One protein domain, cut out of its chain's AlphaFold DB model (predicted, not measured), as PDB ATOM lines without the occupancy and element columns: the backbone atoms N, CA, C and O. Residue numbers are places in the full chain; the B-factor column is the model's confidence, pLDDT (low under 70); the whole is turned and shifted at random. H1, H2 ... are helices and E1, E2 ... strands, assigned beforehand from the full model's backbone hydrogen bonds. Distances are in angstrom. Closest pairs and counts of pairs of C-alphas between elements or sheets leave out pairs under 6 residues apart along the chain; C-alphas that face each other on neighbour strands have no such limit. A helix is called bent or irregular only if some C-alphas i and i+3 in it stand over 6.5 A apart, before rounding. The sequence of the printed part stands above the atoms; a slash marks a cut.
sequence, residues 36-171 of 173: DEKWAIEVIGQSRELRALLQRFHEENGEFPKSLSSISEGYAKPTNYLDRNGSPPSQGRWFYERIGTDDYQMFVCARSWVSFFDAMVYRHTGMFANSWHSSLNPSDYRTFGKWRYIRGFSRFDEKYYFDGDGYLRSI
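AT A GLANCE: This is residues 36 to 171 of the 173 residues of an uncharacterized protein of Roseibacillus sp (UniProt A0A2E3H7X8). A twisted wall of five antiparallel strands has the first arm of a long bent helix, H1a, slantwise over one face, while the second arm, H1b, runs on beyond the sheet. On the side away from H1a lie the short helices H3 and H4 and a small hairpin, E6 and E7; residues 62 to 81, a long stretch with no named element, lead from H1b to the short H2. The printed part has 136 residues, with the order H1 H2 E1 E2 E3 H3 E4 E5 H4 E6 E7, and is mixed, helices and strands. The large sheet runs E1 E2 E3 E5 E4. The whole is compact, with a radius of gyration of the C-alphas of 14.4 A and spans of 41 by 32 by 32 A.

HOW THE PARTS SIT: In the sheet, E1 (residues 94 to 99), E2 (103 to 109) and E3 (119 to 123) form a meander, each strand the antiparallel neighbour of the one before: N 97 and O 105 are 2.9 A apart, N 108 and O 120 2.9 A. E5 (147 to 150) is antiparallel to E3, with N 121 and O 148 at 2.8 A, and forms a hairpin with the edge strand E4 (141 to 144), with N 144 and O 147 at 2.8 A. E3, H3 (130 to 134) and E4 make a split strand-helix-strand unit, E5 standing between its strands, with a right-handed crossover. H1 (37 to 61), one helix by its hydrogen bonds, is bent: C-alphas 46 and 49 are 7.1 A apart. Its arm H1a (37 to 46) is on the sheet, making two layers, a helix on one face of a sheet. Its height over the sheet is 9.5 A; it lies over E3 and E5, at 48 degrees to E3 on the local plane. The closest C-alphas of H1a and E3 are those of Ala 40 and Met 120, 7.1 A. H1b (49 to 61) is not on the sheet and stands at a steep tilt of 43 degrees to H1a. The closest C-alphas of E1 and E6 (160 to 162) are those of Ile 99 and Phe 162, 6.2 A; E6 and E7 (168 to 170) form an antiparallel hairpin, with N 169 and O 161 at 2.8 A. H3 and H4 (154 to 157) are close but not clearly touching, the C-alphas of Trp 132 and Phe 156 being 7.4 A apart. Every O i to N i+4 pair is within hydrogen-bond range in H1a, H1b and H3; H2 (82 to 86) has 0 of 1, and 0 of 2 for O i to N i+3, and H4 is too short for an O i to N i+4 pair.

IN THESE COORDINATES: H1a begins at C-alpha 37 (169.875, 166.277, 110.101) and is 14.1 A long; H1b is 18.3 A. E2, the longest strand, measures 20.3 A, and E1 16.3 A. H2 is only just irregular, C-alphas 83 and 86 being 6.6 A apart. E7 ends at C-alpha 170 (148.078, 145.347, 117.637).

THE WHOLE: The two C-alphas farthest apart, those of Glu 60 and Val 114, are 43.5 A apart. The printed part has no cut; the link from H1 to H2 is long, 20 residues. The mean pLDDT of the printed part is 73.6, and 42 residues are under 70, among them 72 to 93, 111 to 116 and 129 to 139.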
ATOM      1  N   ASP A  36     167.987 166.379 114.165       71.88
ATOM      2  CA  ASP A  36     169.402 166.539 113.882       71.88
ATOM      3  C   ASP A  36     169.687 165.879 112.524       71.88
ATOM      4  O   ASP A  36     169.775 164.660 112.391       71.88
ATOM      5  N   GLU A  37     169.723 166.705 111.483       76.06
ATOM      6  CA  GLU A  37     169.875 166.277 110.101       76.06
ATOM      7  C   GLU A  37     171.234 165.610 109.913       76.06
ATOM      8  O   GLU A  37     171.347 164.645 109.160       76.06
ATOM      9  N   LYS A  38     172.238 166.040 110.686       79.06
ATOM     10  CA  LYS A  38     173.546 165.396 110.737       79.06
ATOM     11  C   LYS A  38     173.426 163.981 111.300       79.06
ATOM     12  O   LYS A  38     173.958 163.056 110.692       79.06
ATOM     13  N   TRP A  39     172.680 163.796 112.391       79.75
ATOM     14  CA  TRP A  39     172.403 162.463 112.940       79.75
ATOM     15  C   TRP A  39     171.620 161.584 111.956       79.75
ATOM     16  O   TRP A  39     171.972 160.426 111.748       79.75
ATOM     17  N   ALA A  40     170.593 162.124 111.293       82.25
ATOM     18  CA  ALA A  40     169.822 161.378 110.297       82.25
ATOM     19  C   ALA A  40     170.701 160.925 109.118       82.25
ATOM     20  O   ALA A  40     170.631 159.766 108.707       82.25
ATOM     21  N   ILE A  41     171.564 161.807 108.602       85.12
ATOM     22  CA  ILE A  41     172.532 161.484 107.545       85.12
ATOM     23  C   ILE A  41     173.516 160.406 108.016       85.12
ATOM     24  O   ILE A  41     173.803 159.477 107.259       85.12
ATOM     25  N   GLU A  42     174.003 160.493 109.254       82.25
ATOM     26  CA  GLU A  42     174.901 159.497 109.839       82.25
ATOM     27  C   GLU A  42     174.234 158.116 109.925       82.25
ATOM     28  O   GLU A  42     174.800 157.139 109.438       82.25
ATOM     29  N   VAL A  43     173.003 158.037 110.444       82.19
ATOM     30  CA  VAL A  43     172.214 156.793 110.506       82.19
ATOM     31  C   VAL A  43     172.019 156.196 109.109       82.19
ATOM     32  O   VAL A  43     172.240 155.001 108.893       82.19
ATOM     33  N   ILE A  44     171.656 157.024 108.125       88.31
ATOM     34  CA  ILE A  44     171.499 156.587 106.732       88.31
ATOM     35  C   ILE A  44     172.824 156.048 106.179       88.31
ATOM     36  O   ILE A  44     172.826 155.020 105.494       88.31
ATOM     37  N   GLY A  45     173.940 156.717 106.478       84.19
ATOM     38  CA  GLY A  45     175.286 156.295 106.101       84.19
ATOM     39  C   GLY A  45     175.661 154.939 106.697       84.19
ATOM     40  O   GLY A  45     176.006 154.027 105.946       84.19
ATOM     41  N   GLN A  46     175.508 154.782 108.013       81.75
ATOM     42  CA  GLN A  46     175.800 153.546 108.748       81.75
ATOM     43  C   GLN A  46     174.967 152.355 108.251       81.75
ATOM     44  O   GLN A  46     175.463 151.235 108.184       81.75
ATOM     45  N   SER A  47     173.722 152.587 107.821       84.69
ATOM     46  CA  SER A  47     172.856 151.520 107.291       84.69
ATOM     47  C   SER A  47     173.302 150.937 105.947       84.69
ATOM     48  O   SER A  47     172.760 149.921 105.514       84.69
ATOM     49  N   ARG A  48     174.190 151.619 105.209       86.94
ATOM     50  CA  ARG A  48     174.418 151.346 103.782       86.94
ATOM     51  C   ARG A  48     174.908 149.924 103.536       86.94
ATOM     52  O   ARG A  48     174.384 149.262 102.645       86.94
ATOM     53  N   GLU A  49     175.882 149.480 104.320       83.69
ATOM     54  CA  GLU A  49     176.456 148.140 104.204       83.69
ATOM     55  C   GLU A  49     175.406 147.068 104.502       83.69
ATOM     56  O   GLU A  49     175.161 146.199 103.669       83.69
ATOM     57  N   LEU A  50     174.696 147.194 105.627       84.75
ATOM     58  CA  LEU A  50     173.642 146.256 106.009       84.75
ATOM     59  C   LEU A  50     172.534 146.163 104.950       84.75
ATOM     60  O   LEU A  50     172.094 145.069 104.612       84.75
ATOM     61  N   ARG A  51     172.105 147.293 104.374       89.75
ATOM     62  CA  ARG A  51     171.099 147.292 103.298       89.75
ATOM     63  C   ARG A  51     171.597 146.610 102.030       89.75
ATOM     64  O   ARG A  51     170.805 145.952 101.366       89.75
ATOM     65  N   ALA A  52     172.879 146.756 101.696       90.25
ATOM     66  CA  ALA A  52     173.474 146.055 100.564       90.25
ATOM     67  C   ALA A  52     173.537 144.538 100.811       90.25
ATOM     68  O   ALA A  52     173.232 143.767  99.908       90.25
ATOM     69  N   LEU A  53     173.865 144.112 102.037       90.06
ATOM     70  CA  LEU A  53     173.851 142.698 102.424       90.06
ATOM     71  C   LEU A  53     172.438 142.106 102.381       90.06
ATOM     72  O   LEU A  53     172.244 141.038 101.814       90.06
ATOM     73  N   LEU A  54     171.445 142.821 102.918       91.50
ATOM     74  CA  LEU A  54     170.037 142.416 102.860       91.50
ATOM     75  C   LEU A  54     169.540 142.281 101.418       91.50
ATOM     76  O   LEU A  54     168.827 141.334 101.108       91.50
ATOM     77  N   GLN A  55     169.929 143.212 100.544       94.12
ATOM     78  CA  GLN A  55     169.571 143.167  99.129       94.12
ATOM     79  C   GLN A  55     170.165 141.937  98.435       94.12
ATOM     80  O   GLN A  55     169.436 141.218  97.762       94.12
ATOM     81  N   ARG A  56     171.457 141.657  98.647       93.81
ATOM     82  CA  ARG A  56     172.108 140.456  98.098       93.81
ATOM     83  C   ARG A  56     171.460 139.176  98.607       93.81
ATOM     84  O   ARG A  56     171.160 138.295  97.815       93.81
ATOM     85  N   PHE A  57     171.178 139.105  99.908       92.94
ATOM     86  CA  PHE A  57     170.497 137.954 100.495       92.94
ATOM     87  C   PHE A  57     169.145 137.704  99.811       92.94
ATOM     88  O   PHE A  57     168.834 136.567  99.467       92.94
ATOM     89  N   HIS A  58     168.360 138.761  99.582       94.25
ATOM     90  CA  HIS A  58     167.079 138.656  98.887       94.25
ATOM     91  C   HIS A  58     167.236 138.221  97.425       94.25
ATOM     92  O   HIS A  58     166.490 137.362  96.970       94.25
ATOM     93  N   GLU A  59     168.224 138.751  96.703       94.94
ATOM     94  CA  GLU A  59     168.523 138.341  95.323       94.94
ATOM     95  C   GLU A  59     168.939 136.864  95.226       94.94
ATOM     96  O   GLU A  59     168.571 136.183  94.272       94.94
ATOM     97  N   GLU A  60     169.668 136.354  96.220       95.12
ATOM     98  CA  GLU A  60     170.136 134.964  96.270       95.12
ATOM     99  C   GLU A  60     169.047 133.974  96.711       95.12
ATOM    100  O   GLU A  60     169.029 132.835  96.245       95.12
ATOM    101  N   ASN A  61     168.143 134.385  97.607       94.00
ATOM    102  CA  ASN A  61     167.206 133.476  98.283       94.00
ATOM    103  C   ASN A  61     165.731 133.714  97.923       94.00
ATOM    104  O   ASN A  61     164.872 132.931  98.320       94.00
ATOM    105  N   GLY A  62     165.415 134.794  97.207       93.50
ATOM    106  CA  GLY A  62     164.046 135.190  96.866       93.50
ATOM    107  C   GLY A  62     163.238 135.786  98.025       93.50
ATOM    108  O   GLY A  62     162.100 136.191  97.824       93.50
ATOM    109  N   GLU A  63     163.798 135.877  99.234       93.06
ATOM    110  CA  GLU A  63     163.162 136.505 100.395       93.06
ATOM    111  C   GLU A  63     164.193 137.183 101.306       93.06
ATOM    112  O   GLU A  63     165.364 136.804 101.341       93.06
ATOM    113  N   PHE A  64     163.766 138.193 102.062       92.00
ATOM    114  CA  PHE A  64     164.597 138.766 103.121       92.00
ATOM    115  C   PHE A  64     164.790 137.777 104.291       92.00
ATOM    116  O   PHE A  64     163.931 136.921 104.551       92.00
ATOM    117  N   PRO A  65     165.900 137.880 105.046       88.62
ATOM    118  CA  PRO A  65     166.165 136.958 106.142       88.62
ATOM    119  C   PRO A  65     165.200 137.191 107.310       88.62
ATOM    120  O   PRO A  65     164.854 138.318 107.643       88.62
ATOM    121  N   LYS A  66     164.798 136.125 108.010       84.81
ATOM    122  CA  LYS A  66     163.970 136.252 109.231       84.81
ATOM    123  C   LYS A  66     164.716 136.916 110.393       84.81
ATOM    124  O   LYS A  66     164.090 137.454 111.300       84.81
ATOM    125  N   SER A  67     166.046 136.873 110.371       81.81
ATOM    126  CA  SER A  67     166.922 137.463 111.379       81.81
ATOM    127  C   SER A  67     168.217 137.943 110.733       81.81
ATOM    128  O   SER A  67     168.747 137.286 109.841       81.81
ATOM    129  N   LEU A  68     168.785 139.043 111.232       79.94
ATOM    130  CA  LEU A  68     170.096 139.515 110.774       79.94
ATOM    131  C   LEU A  68     171.236 138.539 111.101       79.94
ATOM    132  O   LEU A  68     172.272 138.576 110.439       79.94
ATOM    133  N   SER A  69     171.033 137.628 112.057       74.62
ATOM    134  CA  SER A  69     171.985 136.546 112.341       74.62
ATOM    135  C   SER A  69     172.206 135.618 111.140       74.62
ATOM    136  O   SER A  69     173.260 135.006 111.044       74.62
ATOM    137  N   SER A  70     171.250 135.540 110.205       79.50
ATOM    138  CA  SER A  70     171.402 134.792 108.949       79.50
ATOM    139  C   SER A  70     172.371 135.454 107.963       79.50
ATOM    140  O   SER A  70     172.785 134.807 107.009       79.50
ATOM    141  N   ILE A  71     172.728 136.726 108.176       77.38
ATOM    142  CA  ILE A  71     173.730 137.449 107.381       77.38
ATOM    143  C   ILE A  71     175.093 137.410 108.080       77.38
ATOM    144  O   ILE A  71     176.104 137.139 107.440       77.38
ATOM    145  N   SER A  72     175.147 137.713 109.382       68.12
ATOM    146  CA  SER A  72     176.384 137.637 110.171       68.12
ATOM    147  C   SER A  72     176.096 137.602 111.674       68.12
ATOM    148  O   SER A  72     175.229 138.324 112.172       68.12
ATOM    149  N   GLU A  73     176.881 136.813 112.413       59.59
ATOM    150  CA  GLU A  73     176.843 136.743 113.882       59.59
ATOM    151  C   GLU A  73     177.127 138.101 114.546       59.59
ATOM    152  O   GLU A  73     176.613 138.387 115.626       59.59
ATOM    153  N   GLY A  74     177.857 139.000 113.870       59.81
ATOM    154  CA  GLY A  74     178.098 140.372 114.337       59.81
ATOM    155  C   GLY A  74     176.829 141.233 114.436       59.81
ATOM    156  O   GLY A  74     176.835 142.268 115.107       59.81
ATOM    157  N   TYR A  75     175.727 140.795 113.818       60.75
ATOM    158  CA  TYR A  75     174.409 141.427 113.898       60.75
ATOM    159  C   TYR A  75     173.426 140.678 114.816       60.75
ATOM    160  O   TYR A  75     172.229 140.953 114.764       60.75
ATOM    161  N   ALA A  76     173.903 139.788 115.698       50.44
ATOM    162  CA  ALA A  76     173.101 139.007 116.654       50.44
ATOM    163  C   ALA A  76     172.428 139.829 117.782       50.44
ATOM    164  O   ALA A  76     172.182 139.325 118.878       50.44
ATOM    165  N   LYS A  77     172.119 141.111 117.550       51.06
ATOM    166  CA  LYS A  77     171.305 141.893 118.487       51.06
ATOM    167  C   LYS A  77     169.860 141.384 118.416       51.06
ATOM    168  O   LYS A  77     169.365 141.169 117.311       51.06
ATOM    169  N   PRO A  78     169.178 141.195 119.557       44.69
ATOM    170  CA  PRO A  78     167.840 140.620 119.575       44.69
ATOM    171  C   PRO A  78     166.869 141.486 118.763       44.69
ATOM    172  O   PRO A  78     166.705 142.678 119.024       44.69
ATOM    173  N   THR A  79     166.260 140.873 117.748       48.81
ATOM    174  CA  THR A  79     165.290 141.475 116.820       48.81
ATOM    175  C   THR A  79     163.837 141.177 117.200       48.81
ATOM    176  O   THR A  79     162.932 141.867 116.727       48.81
ATOM    177  N   ASN A  80     163.572 140.191 118.068       45.34
ATOM    178  CA  ASN A  80     162.203 139.848 118.477       45.34
ATOM    179  C   ASN A  80     161.660 140.848 119.514       45.34
ATOM    180  O   ASN A  80     162.457 141.490 120.189       45.34
ATOM    181  N   TYR A  81     160.329 140.986 119.610       40.47
ATOM    182  CA  TYR A  81     159.595 141.887 120.519       40.47
ATOM    183  C   TYR A  81     159.680 141.518 122.015       40.47
ATOM    184  O   TYR A  81     159.755 142.400 122.867       40.47
ATOM    185  N   LEU A  82     159.711 140.227 122.344       39.94
ATOM    186  CA  LEU A  82     159.662 139.724 123.723       39.94
ATOM    187  C   LEU A  82     160.995 139.897 124.473       39.94
ATOM    188  O   LEU A  82     160.994 140.189 125.666       39.94
ATOM    189  N   ASP A  83     162.119 139.837 123.762       41.75
ATOM    190  CA  ASP A  83     163.464 140.059 124.302       41.75
ATOM    191  C   ASP A  83     163.808 141.564 124.419       41.75
ATOM    192  O   ASP A  83     164.862 141.927 124.946       41.75
ATOM    193  N   ARG A  84     162.923 142.468 123.946       48.62
ATOM    194  CA  ARG A  84     163.125 143.939 123.939       48.62
ATOM    195  C   ARG A  84     162.975 144.585 125.317       48.62
ATOM    196  O   ARG A  84     163.626 145.593 125.577       48.62
ATOM    197  N   ASN A  85     162.156 144.020 126.206       40.66
ATOM    198  CA  ASN A  85     161.721 144.688 127.445       40.66
ATOM    199  C   ASN A  85     162.726 144.644 128.614       40.66
ATOM    200  O   ASN A  85     162.442 145.175 129.685       40.66
ATOM    201  N   GLY A  86     163.908 144.044 128.435       36.12
ATOM    202  CA  GLY A  86     164.892 143.876 129.512       36.12
ATOM    203  C   GLY A  86     165.966 144.963 129.627       36.12
ATOM    204  O   GLY A  86     166.795 144.898 130.532       36.12
ATOM    205  N   SER A  87     166.051 145.939 128.713       37.53
ATOM    206  CA  SER A  87     167.139 146.933 128.740       37.53
ATOM    207  C   SER A  87     166.741 148.276 128.126       37.53
ATOM    208  O   SER A  87     166.199 148.286 127.021       37.53
ATOM    209  N   PRO A  88     167.061 149.419 128.768       40.66
ATOM    210  CA  PRO A  88     166.785 150.730 128.192       40.66
ATOM    211  C   PRO A  88     167.493 150.872 126.834       40.66
ATOM    212  O   PRO A  88     168.632 150.407 126.691       40.66
ATOM    213  N   PRO A  89     166.858 151.503 125.829       46.47
ATOM    214  CA  PRO A  89     167.460 151.707 124.520       46.47
ATOM    215  C   PRO A  89     168.681 152.620 124.665       46.47
ATOM    216  O   PRO A  89     168.591 153.847 124.693       46.47
ATOM    217  N   SER A  90     169.858 152.011 124.781       43.34
ATOM    218  CA  SER A  90     171.132 152.700 124.616       43.34
ATOM    219  C   SER A  90     171.169 153.297 123.205       43.34
ATOM    220  O   SER A  90     170.837 152.593 122.246       43.34
ATOM    221  N   GLN A  91     171.568 154.565 123.076       46.62
ATOM    222  CA  GLN A  91     171.699 155.282 121.798       46.62
ATOM    223  C   GLN A  91     172.331 154.404 120.701       46.62
ATOM    224  O   GLN A  91     173.319 153.716 120.950       46.62
ATOM    225  N   GLY A  92     171.762 154.429 119.490       47.50
ATOM    226  CA  GLY A  92     172.347 153.757 118.320       47.50
ATOM    227  C   GLY A  92     172.078 152.251 118.206       47.50
ATOM    228  O   GLY A  92     172.741 151.568 117.423       47.50
ATOM    229  N   ARG A  93     171.123 151.694 118.965       59.91
ATOM    230  CA  ARG A  93     170.693 150.306 118.749       59.91
ATOM    231  C   ARG A  93     169.842 150.213 117.479       59.91
ATOM    232  O   ARG A  93     168.834 150.900 117.351       59.91
ATOM    233  N   TRP A  94     170.296 149.366 116.564       70.62
ATOM    234  CA  TRP A  94     169.625 149.019 115.320       70.62
ATOM    235  C   TRP A  94     168.608 147.911 115.560       70.62
ATOM    236  O   TRP A  94     168.930 146.905 116.193       70.62
ATOM    237  N   PHE A  95     167.411 148.101 115.026       77.06
ATOM    238  CA  PHE A  95     166.336 147.124 115.014       77.06
ATOM    239  C   PHE A  95     166.049 146.708 113.581       77.06
ATOM    240  O   PHE A  95     166.172 147.520 112.662       77.06
ATOM    241  N   TYR A  96     165.667 145.448 113.415       82.88
ATOM    242  CA  TYR A  96     165.304 144.855 112.139       82.88
ATOM    243  C   TYR A  96     164.087 143.960 112.324       82.88
ATOM    244  O   TYR A  96     164.021 143.184 113.276       82.88
ATOM    245  N   GLU A  97     163.155 144.061 111.391       81.94
ATOM    246  CA  GLU A  97     161.954 143.243 111.331       81.94
ATOM    247  C   GLU A  97     161.666 142.930 109.865       81.94
ATOM    248  O   GLU A  97     161.548 143.837 109.039       81.94
ATOM    249  N   ARG A  98     161.586 141.643 109.528       86.00
ATOM    250  CA  ARG A  98     161.127 141.197 108.211       86.00
ATOM    251  C   ARG A  98     159.611 141.349 108.122       86.00
ATOM    252  O   ARG A  98     158.914 141.088 109.097       86.00
ATOM    253  N   ILE A  99     159.113 141.742 106.952       86.25
ATOM    254  CA  ILE A  99     157.693 142.013 106.715       86.25
ATOM    255  C   ILE A  99     157.288 141.325 105.414       86.25
ATOM    256  O   ILE A  99     157.536 141.838 104.325       86.25
ATOM    257  N   GLY A 100     156.688 140.141 105.531       85.44
ATOM    258  CA  GLY A 100     156.478 139.266 104.379       85.44
ATOM    259  C   GLY A 100     157.808 138.806 103.773       85.44
ATOM    260  O   GLY A 100     158.816 138.708 104.473       85.44
ATOM    261  N   THR A 101     157.819 138.486 102.480       88.88
ATOM    262  CA  THR A 101     159.017 138.023 101.746       88.88
ATOM    263  C   THR A 101     159.825 139.168 101.137       88.88
ATOM    264  O   THR A 101     161.056 139.095 101.112       88.88
ATOM    265  N   ASP A 102     159.140 140.238 100.725       90.62
ATOM    266  CA  ASP A 102     159.684 141.290  99.851       90.62
ATOM    267  C   ASP A 102     159.836 142.653 100.545       90.62
ATOM    268  O   ASP A 102     160.129 143.666  99.904       90.62
ATOM    269  N   ASP A 103     159.637 142.721 101.862       90.94
ATOM    270  CA  ASP A 103     159.846 143.946 102.627       90.94
ATOM    271  C   ASP A 103     160.524 143.680 103.970       90.94
ATOM    272  O   ASP A 103     160.526 142.581 104.532       90.94
ATOM    273  N   TYR A 104     161.113 144.740 104.504       89.00
ATOM    274  CA  TYR A 104     161.611 144.772 105.862       89.00
ATOM    275  C   TYR A 104     161.601 146.198 106.392       89.00
ATOM    276  O   TYR A 104     161.629 147.193 105.658       89.00
ATOM    277  N   GLN A 105     161.614 146.278 107.711       87.75
ATOM    278  CA  GLN A 105     161.757 147.496 108.465       87.75
ATOM    279  C   GLN A 105     163.073 147.485 109.224       87.75
ATOM    280  O   GLN A 105     163.464 146.478 109.811       87.75
ATOM    281  N   MET A 106     163.743 148.631 109.243       87.00
ATOM    282  CA  MET A 106     164.809 148.889 110.205       87.00
ATOM    283  C   MET A 106     164.512 150.164 110.958       87.00
ATOM    284  O   MET A 106     163.990 151.106 110.366       87.00
ATOM    285  N   PHE A 107     164.890 150.238 112.226       84.06
ATOM    286  CA  PHE A 107     164.848 151.511 112.930       84.06
ATOM    287  C   PHE A 107     165.970 151.682 113.944       84.06
ATOM    288  O   PHE A 107     166.561 150.713 114.414       84.06
ATOM    289  N   VAL A 108     166.274 152.940 114.258       79.12
ATOM    290  CA  VAL A 108     167.230 153.339 115.294       79.12
ATOM    291  C   VAL A 108     166.577 154.382 116.178       79.12
ATOM    292  O   VAL A 108     166.112 155.412 115.685       79.12
ATOM    293  N   CYS A 109     166.577 154.139 117.485       76.69
ATOM    294  CA  CYS A 109     166.054 155.090 118.459       76.69
ATOM    295  C   CYS A 109     166.972 156.318 118.564       76.69
ATOM    296  O   CYS A 109     168.190 156.196 118.737       76.69
ATOM    297  N   ALA A 110     166.375 157.505 118.496       70.38
ATOM    298  CA  ALA A 110     167.024 158.761 118.845       70.38
ATOM    299  C   ALA A 110     167.050 158.949 120.375       70.38
ATOM    300  O   ALA A 110     166.449 158.182 121.130       70.38
ATOM    301  N   ARG A 111     167.741 159.995 120.856       56.59
ATOM    302  CA  ARG A 111     167.713 160.384 122.280       56.59
ATOM    303  C   ARG A 111     166.270 160.609 122.747       56.59
ATOM    304  O   ARG A 111     165.551 161.396 122.137       56.59
ATOM    305  N   SER A 112     165.878 159.956 123.842       53.94
ATOM    306  CA  SER A 112     164.579 160.170 124.478       53.94
ATOM    307  C   SER A 112     164.578 161.458 125.302       53.94
ATOM    308  O   SER A 112     165.550 161.788 125.983       53.94
ATOM    309  N   TRP A 113     163.468 162.186 125.252       46.81
ATOM    310  CA  TRP A 113     163.111 163.189 126.248       46.81
ATOM    311  C   TRP A 113     161.747 162.774 126.794       46.81
ATOM    312  O   TRP A 113     160.762 162.865 126.073       46.81
ATOM    313  N   VAL A 114     161.701 162.350 128.063       47.25
ATOM    314  CA  VAL A 114     160.465 162.080 128.831       47.25
ATOM    315  C   VAL A 114     159.614 160.922 128.280       47.25
ATOM    316  O   VAL A 114     158.870 161.117 127.329       47.25
ATOM    317  N   SER A 115     159.674 159.738 128.909       55.31
ATOM    318  CA  SER A 115     158.801 158.544 128.722       55.31
ATOM    319  C   SER A 115     158.535 158.021 127.298       55.31
ATOM    320  O   SER A 115     157.924 156.973 127.153       55.31
ATOM    321  N   PHE A 116     159.000 158.706 126.259       62.59
ATOM    322  CA  PHE A 116     158.816 158.389 124.855       62.59
ATOM    323  C   PHE A 116     160.147 158.595 124.128       62.59
ATOM    324  O   PHE A 116     160.943 159.470 124.488       62.59
ATOM    325  N   PHE A 117     160.397 157.799 123.092       71.44
ATOM    326  CA  PHE A 117     161.560 157.953 122.221       71.44
ATOM    327  C   PHE A 117     161.146 158.158 120.768       71.44
ATOM    328  O   PHE A 117     160.151 157.597 120.301       71.44
ATOM    329  N   ASP A 118     161.935 158.969 120.070       79.06
ATOM    330  CA  ASP A 118     161.853 159.190 118.629       79.06
ATOM    331  C   ASP A 118     162.698 158.128 117.904       79.06
ATOM    332  O   ASP A 118     163.570 157.503 118.516       79.06
ATOM    333  N   ALA A 119     162.483 157.916 116.607       81.44
ATOM    334  CA  ALA A 119     163.280 156.960 115.836       81.44
ATOM    335  C   ALA A 119     163.454 157.359 114.370       81.44
ATOM    336  O   ALA A 119     162.582 157.979 113.766       81.44
ATOM    337  N   MET A 120     164.574 156.946 113.779       86.25
ATOM    338  CA  MET A 120     164.737 156.873 112.328       86.25
ATOM    339  C   MET A 120     164.292 155.502 111.861       86.25
ATOM    340  O   MET A 120     164.870 154.512 112.290       86.25
ATOM    341  N   VAL A 121     163.306 155.452 110.973       87.38
ATOM    342  CA  VAL A 121     162.728 154.216 110.447       87.38
ATOM    343  C   VAL A 121     162.930 154.141 108.940       87.38
ATOM    344  O   VAL A 121     162.692 155.105 108.216       87.38
ATOM    345  N   TYR A 122     163.340 152.979 108.460       90.25
ATOM    346  CA  TYR A 122     163.478 152.621 107.063       90.25
ATOM    347  C   TYR A 122     162.479 151.536 106.684       90.25
ATOM    348  O   TYR A 122     162.276 150.593 107.447       90.25
ATOM    349  N   ARG A 123     161.934 151.640 105.471       90.06
ATOM    350  CA  ARG A 123     161.167 150.578 104.811       90.06
ATOM    351  C   ARG A 123     161.766 150.279 103.453       90.06
ATOM    352  O   ARG A 123     161.996 151.211 102.677       90.06
ATOM    353  N   HIS A 124     161.998 149.005 103.152       91.69
ATOM    354  CA  HIS A 124     162.574 148.620 101.868       91.69
ATOM    355  C   HIS A 124     161.649 148.989 100.708       91.69
ATOM    356  O   HIS A 124     162.091 149.642  99.760       91.69
ATOM    357  N   THR A 125     160.355 148.691 100.819       89.75
ATOM    358  CA  THR A 125     159.349 149.083  99.814       89.75
ATOM    359  C   THR A 125     159.081 150.591  99.792       89.75
ATOM    360  O   THR A 125     158.594 151.130  98.802       89.75
ATOM    361  N   GLY A 126     159.407 151.303 100.875       84.56
ATOM    362  CA  GLY A 126     159.003 152.693 101.089       84.56
ATOM    363  C   GLY A 126     157.531 152.852 101.493       84.56
ATOM    364  O   GLY A 126     157.087 153.983 101.708       84.56
ATOM    365  N   MET A 127     156.790 151.749 101.633       81.31
ATOM    366  CA  MET A 127     155.431 151.752 102.160       81.31
ATOM    367  C   MET A 127     155.470 151.668 103.682       81.31
ATOM    368  O   MET A 127     156.066 150.767 104.265       81.31
ATOM    369  N   PHE A 128     154.812 152.620 104.328       75.62
ATOM    370  CA  PHE A 128     154.625 152.641 105.773       75.62
ATOM    371  C   PHE A 128     153.143 152.396 106.047       75.62
ATOM    372  O   PHE A 128     152.295 152.842 105.272       75.62
ATOM    373  N   ALA A 129     152.819 151.677 107.122       65.75
ATOM    374  CA  ALA A 129     151.428 151.348 107.422       65.75
ATOM    375  C   ALA A 129     150.608 152.630 107.636       65.75
ATOM    376  O   ALA A 129     151.068 153.562 108.291       65.75
ATOM    377  N   ASN A 130     149.372 152.682 107.134       57.72
ATOM    378  CA  ASN A 130     148.521 153.869 107.284       57.72
ATOM    379  C   ASN A 130     148.281 154.252 108.748       57.72
ATOM    380  O   ASN A 130     148.169 155.435 109.036       57.72
ATOM    381  N   SER A 131     148.274 153.293 109.675       56.62
ATOM    382  CA  SER A 131     148.194 153.550 111.121       56.62
ATOM    383  C   SER A 131     149.389 154.340 111.672       56.62
ATOM    384  O   SER A 131     149.246 155.020 112.683       56.62
ATOM    385  N   TRP A 132     150.540 154.319 110.990       56.69
ATOM    386  CA  TRP A 132     151.672 155.199 111.290       56.69
ATOM    387  C   TRP A 132     151.365 156.649 110.916       56.69
ATOM    388  O   TRP A 132     151.917 157.560 111.513       56.69
ATOM    389  N   HIS A 133     150.504 156.876 109.923       49.88
ATOM    390  CA  HIS A 133     150.169 158.204 109.399       49.88
ATOM    391  C   HIS A 133     148.857 158.758 109.928       49.88
ATOM    392  O   HIS A 133     148.735 159.965 110.089       49.88
ATOM    393  N   SER A 134     147.876 157.905 110.211       42.84
ATOM    394  CA  SER A 134     146.528 158.337 110.578       42.84
ATOM    395  C   SER A 134     146.487 159.061 111.923       42.84
ATOM    396  O   SER A 134     145.551 159.813 112.174       42.84
ATOM    397  N   SER A 135     147.492 158.854 112.779       47.06
ATOM    398  CA  SER A 135     147.643 159.542 114.067       47.06
ATOM    399  C   SER A 135     148.785 160.561 114.118       47.06
ATOM    400  O   SER A 135     148.921 161.239 115.136       47.06
ATOM    401  N   LEU A 136     149.621 160.658 113.078       52.78
ATOM    402  CA  LEU A 136     150.770 161.564 113.050       52.78
ATOM    403  C   LEU A 136     150.468 162.742 112.132       52.78
ATOM    404  O   LEU A 136     150.258 162.577 110.930       52.78
ATOM    405  N   ASN A 137     150.487 163.952 112.685       59.84
ATOM    406  CA  ASN A 137     150.456 165.141 111.851       59.84
ATOM    407  C   ASN A 137     151.724 165.162 110.979       59.84
ATOM    408  O   ASN A 137     152.769 164.670 111.403       59.84
ATOM    409  N   PRO A 138     151.709 165.797 109.796       63.97
ATOM    410  CA  PRO A 138     152.924 166.020 109.007       63.97
ATOM    411  C   PRO A 138     154.054 166.734 109.776       63.97
ATOM    412  O   PRO A 138     155.201 166.712 109.347       63.97
ATOM    413  N   SER A 139     153.742 167.365 110.915       66.38
ATOM    414  CA  SER A 139     154.718 167.924 111.858       66.38
ATOM    415  C   SER A 139     155.481 166.886 112.685       66.38
ATOM    416  O   SER A 139     156.462 167.241 113.331       66.38
ATOM    417  N   ASP A 140     155.011 165.641 112.714       72.00
ATOM    418  CA  ASP A 140     155.484 164.592 113.620       72.00
ATOM    419  C   ASP A 140     156.439 163.615 112.921       72.00
ATOM    420  O   ASP A 140     156.985 162.710 113.559       72.00
ATOM    421  N   TYR A 141     156.680 163.810 111.619       79.94
ATOM    422  CA  TYR A 141     157.691 163.073 110.877       79.94
ATOM    423  C   TYR A 141     158.425 163.941 109.848       79.94
ATOM    424  O   TYR A 141     157.904 164.934 109.346       79.94
ATOM    425  N   ARG A 142     159.649 163.539 109.491       82.94
ATOM    426  CA  ARG A 142     160.402 164.106 108.357       82.94
ATOM    427  C   ARG A 142     160.951 162.994 107.486       82.94
ATOM    428  O   ARG A 142     161.459 161.996 107.991       82.94
ATOM    429  N   THR A 143     160.849 163.183 106.179       86.75
ATOM    430  CA  THR A 143     161.238 162.188 105.177       86.75
ATOM    431  C   THR A 143     162.656 162.429 104.670       86.75
ATOM    432  O   THR A 143     163.030 163.558 104.365       86.75
ATOM    433  N   PHE A 144     163.409 161.342 104.515       87.06
ATOM    434  CA  PHE A 144     164.750 161.281 103.938       87.06
ATOM    435  C   PHE A 144     164.809 160.108 102.936       87.06
ATOM    436  O   PHE A 144     165.350 159.034 103.205       87.06
ATOM    437  N   GLY A 145     164.166 160.269 101.776       88.38
ATOM    438  CA  GLY A 145     163.968 159.173 100.819       88.38
ATOM    439  C   GLY A 145     163.088 158.061 101.404       88.38
ATOM    440  O   GLY A 145     161.957 158.317 101.808       88.38
ATOM    441  N   LYS A 146     163.614 156.830 101.479       90.19
ATOM    442  CA  LYS A 146     162.944 155.678 102.125       90.19
ATOM    443  C   LYS A 146     163.037 155.690 103.661       90.19
ATOM    444  O   LYS A 146     162.493 154.802 104.313       90.19
ATOM    445  N   TRP A 147     163.730 156.673 104.233       90.25
ATOM    446  CA  TRP A 147     163.815 156.877 105.674       90.25
ATOM    447  C   TRP A 147     162.807 157.905 106.151       90.25
ATOM    448  O   TRP A 147     162.508 158.877 105.452       90.25
ATOM    449  N   ARG A 148     162.332 157.727 107.377       88.31
ATOM    450  CA  ARG A 148     161.485 158.683 108.074       88.31
ATOM    451  C   ARG A 148     161.949 158.815 109.509       88.31
ATOM    452  O   ARG A 148     162.039 157.824 110.222       88.31
ATOM    453  N   TYR A 149     162.221 160.042 109.928       84.75
ATOM    454  CA  TYR A 149     162.303 160.354 111.344       84.75
ATOM    455  C   TYR A 149     160.880 160.451 111.880       84.75
ATOM    456  O   TYR A 149     160.083 161.182 111.296       84.75
ATOM    457  N   ILE A 150     160.578 159.767 112.979       81.56
ATOM    458  CA  ILE A 150     159.256 159.733 113.604       81.56
ATOM    459  C   ILE A 150     159.370 160.154 115.064       81.56
ATOM    460  O   ILE A 150     160.141 159.573 115.832       81.56
ATOM    461  N   ARG A 151     158.568 161.148 115.449       77.69
ATOM    462  CA  ARG A 151     158.473 161.623 116.826       77.69
ATOM    463  C   ARG A 151     157.557 160.733 117.662       77.69
ATOM    464  O   ARG A 151     156.481 160.347 117.215       77.69
ATOM    465  N   GLY A 152     157.954 160.449 118.901       74.62
ATOM    466  CA  GLY A 152     157.174 159.644 119.839       74.62
ATOM    467  C   GLY A 152     156.966 158.206 119.365       74.62
ATOM    468  O   GLY A 152     155.966 157.593 119.735       74.62
ATOM    469  N   PHE A 153     157.900 157.680 118.565       77.50
ATOM    470  CA  PHE A 153     157.858 156.349 117.958       77.50
ATOM    471  C   PHE A 153     157.525 155.231 118.959       77.50
ATOM    472  O   PHE A 153     156.728 154.357 118.636       77.50
ATOM    473  N   SER A 154     158.019 155.317 120.199       73.56
ATOM    474  CA  SER A 154     157.612 154.445 121.329       73.56
ATOM    475  C   SER A 154     156.105 154.155 121.432       73.56
ATOM    476  O   SER A 154     155.720 153.014 121.635       73.56
ATOM    477  N   ARG A 155     155.227 155.149 121.216       72.56
ATOM    478  CA  ARG A 155     153.763 154.963 121.301       72.56
ATOM    479  C   ARG A 155     153.223 153.973 120.278       72.56
ATOM    480  O   ARG A 155     152.138 153.428 120.468       72.56
ATOM    481  N   PHE A 156     153.929 153.852 119.161       71.62
ATOM    482  CA  PHE A 156     153.620 152.926 118.094       71.62
ATOM    483  C   PHE A 156     154.302 151.577 118.350       71.62
ATOM    484  O   PHE A 156     153.617 150.560 118.338       71.62
ATOM    485  N   ASP A 157     155.607 151.584 118.638       72.12
ATOM    486  CA  ASP A 157     156.411 150.372 118.874       72.12
ATOM    487  C   ASP A 157     155.863 149.512 120.029       72.12
ATOM    488  O   ASP A 157     155.847 148.290 119.950       72.12
ATOM    489  N   GLU A 158     155.323 150.144 121.073       68.94
ATOM    490  CA  GLU A 158     154.695 149.455 122.212       68.94
ATOM    491  C   GLU A 158     153.324 148.847 121.888       68.94
ATOM    492  O   GLU A 158     152.816 148.020 122.642       68.94
ATOM    493  N   LYS A 159     152.673 149.291 120.807       70.56
ATOM    494  CA  LYS A 159     151.281 148.931 120.498       70.56
ATOM    495  C   LYS A 159     151.136 148.066 119.268       70.56
ATOM    496  O   LYS A 159     150.100 147.421 119.126       70.56
ATOM    497  N   TYR A 160     152.117 148.068 118.376       75.06
ATOM    498  CA  TYR A 160     151.999 147.404 117.093       75.06
ATOM    499  C   TYR A 160     153.302 146.724 116.673       75.06
ATOM    500  O   TYR A 160     154.388 147.240 116.916       75.06
ATOM    501  N   TYR A 161     153.180 145.597 115.977       74.00
ATOM    502  CA  TYR A 161     154.296 144.875 115.357       74.00
ATOM    503  C   TYR A 161     153.855 144.277 114.015       74.00
ATOM    504  O   TYR A 161     152.652 144.166 113.759       74.00
ATOM    505  N   PHE A 162     154.798 143.904 113.149       73.94
ATOM    506  CA  PHE A 162     154.486 143.162 111.927       73.94
ATOM    507  C   PHE A 162     154.691 141.667 112.176       73.94
ATOM    508  O   PHE A 162     155.707 141.251 112.725       73.94
ATOM    509  N   ASP A 163     153.723 140.833 111.797       71.81
ATOM    510  CA  ASP A 163     153.943 139.388 111.810       71.81
ATOM    511  C   ASP A 163     154.799 138.933 110.612       71.81
ATOM    512  O   ASP A 163     155.114 139.707 109.704       71.81
ATOM    513  N   GLY A 164     155.204 137.658 110.618       67.31
ATOM    514  CA  GLY A 164     156.058 137.087 109.569       67.31
ATOM    515  C   GLY A 164     155.438 137.104 108.167       67.31
ATOM    516  O   GLY A 164     156.177 137.047 107.184       67.31
ATOM    517  N   ASP A 165     154.114 137.247 108.079       76.19
ATOM    518  CA  ASP A 165     153.357 137.358 106.829       76.19
ATOM    519  C   ASP A 165     153.206 138.824 106.378       76.19
ATOM    520  O   ASP A 165     152.677 139.111 105.305       76.19
ATOM    521  N   GLY A 166     153.708 139.769 107.177       72.00
ATOM    522  CA  GLY A 166     153.710 141.196 106.889       72.00
ATOM    523  C   GLY A 166     152.446 141.933 107.326       72.00
ATOM    524  O   GLY A 166     152.289 143.114 107.003       72.00
ATOM    525  N   TYR A 167     151.554 141.290 108.086       79.06
ATOM    526  CA  TYR A 167     150.375 141.951 108.631       79.06
ATOM    527  C   TYR A 167     150.725 142.740 109.884       79.06
ATOM    528  O   TYR A 167     151.378 142.249 110.806       79.06
ATOM    529  N   LEU A 168     150.224 143.972 109.943       78.44
ATOM    530  CA  LEU A 168     150.304 144.772 111.152       78.44
ATOM    531  C   LEU A 168     149.351 144.206 112.210       78.44
ATOM    532  O   LEU A 168     148.140 144.127 111.994       78.44
ATOM    533  N   ARG A 169     149.891 143.871 113.375       78.56
ATOM    534  CA  ARG A 169     149.148 143.418 114.548       78.56
ATOM    535  C   ARG A 169     149.177 144.487 115.623       78.56
ATOM    536  O   ARG A 169     150.154 145.219 115.743       78.56
ATOM    537  N   SER A 170     148.103 144.570 116.403       79.00
ATOM    538  CA  SER A 170     148.078 145.347 117.637       79.00
ATOM    539  C   SER A 170     148.298 144.430 118.829       79.00
ATOM    540  O   SER A 170     147.671 143.374 118.928       79.00
ATOM    541  N   ILE A 171     149.125 144.870 119.763       69.19
ATOM    542  CA  ILE A 171     149.247 144.265 121.081       69.19
ATOM    543  C   ILE A 171     147.979 144.682 121.832       69.19
ATOM    544  O   ILE A 171     147.828 145.838 122.225       69.19
TER     545      ILE A 171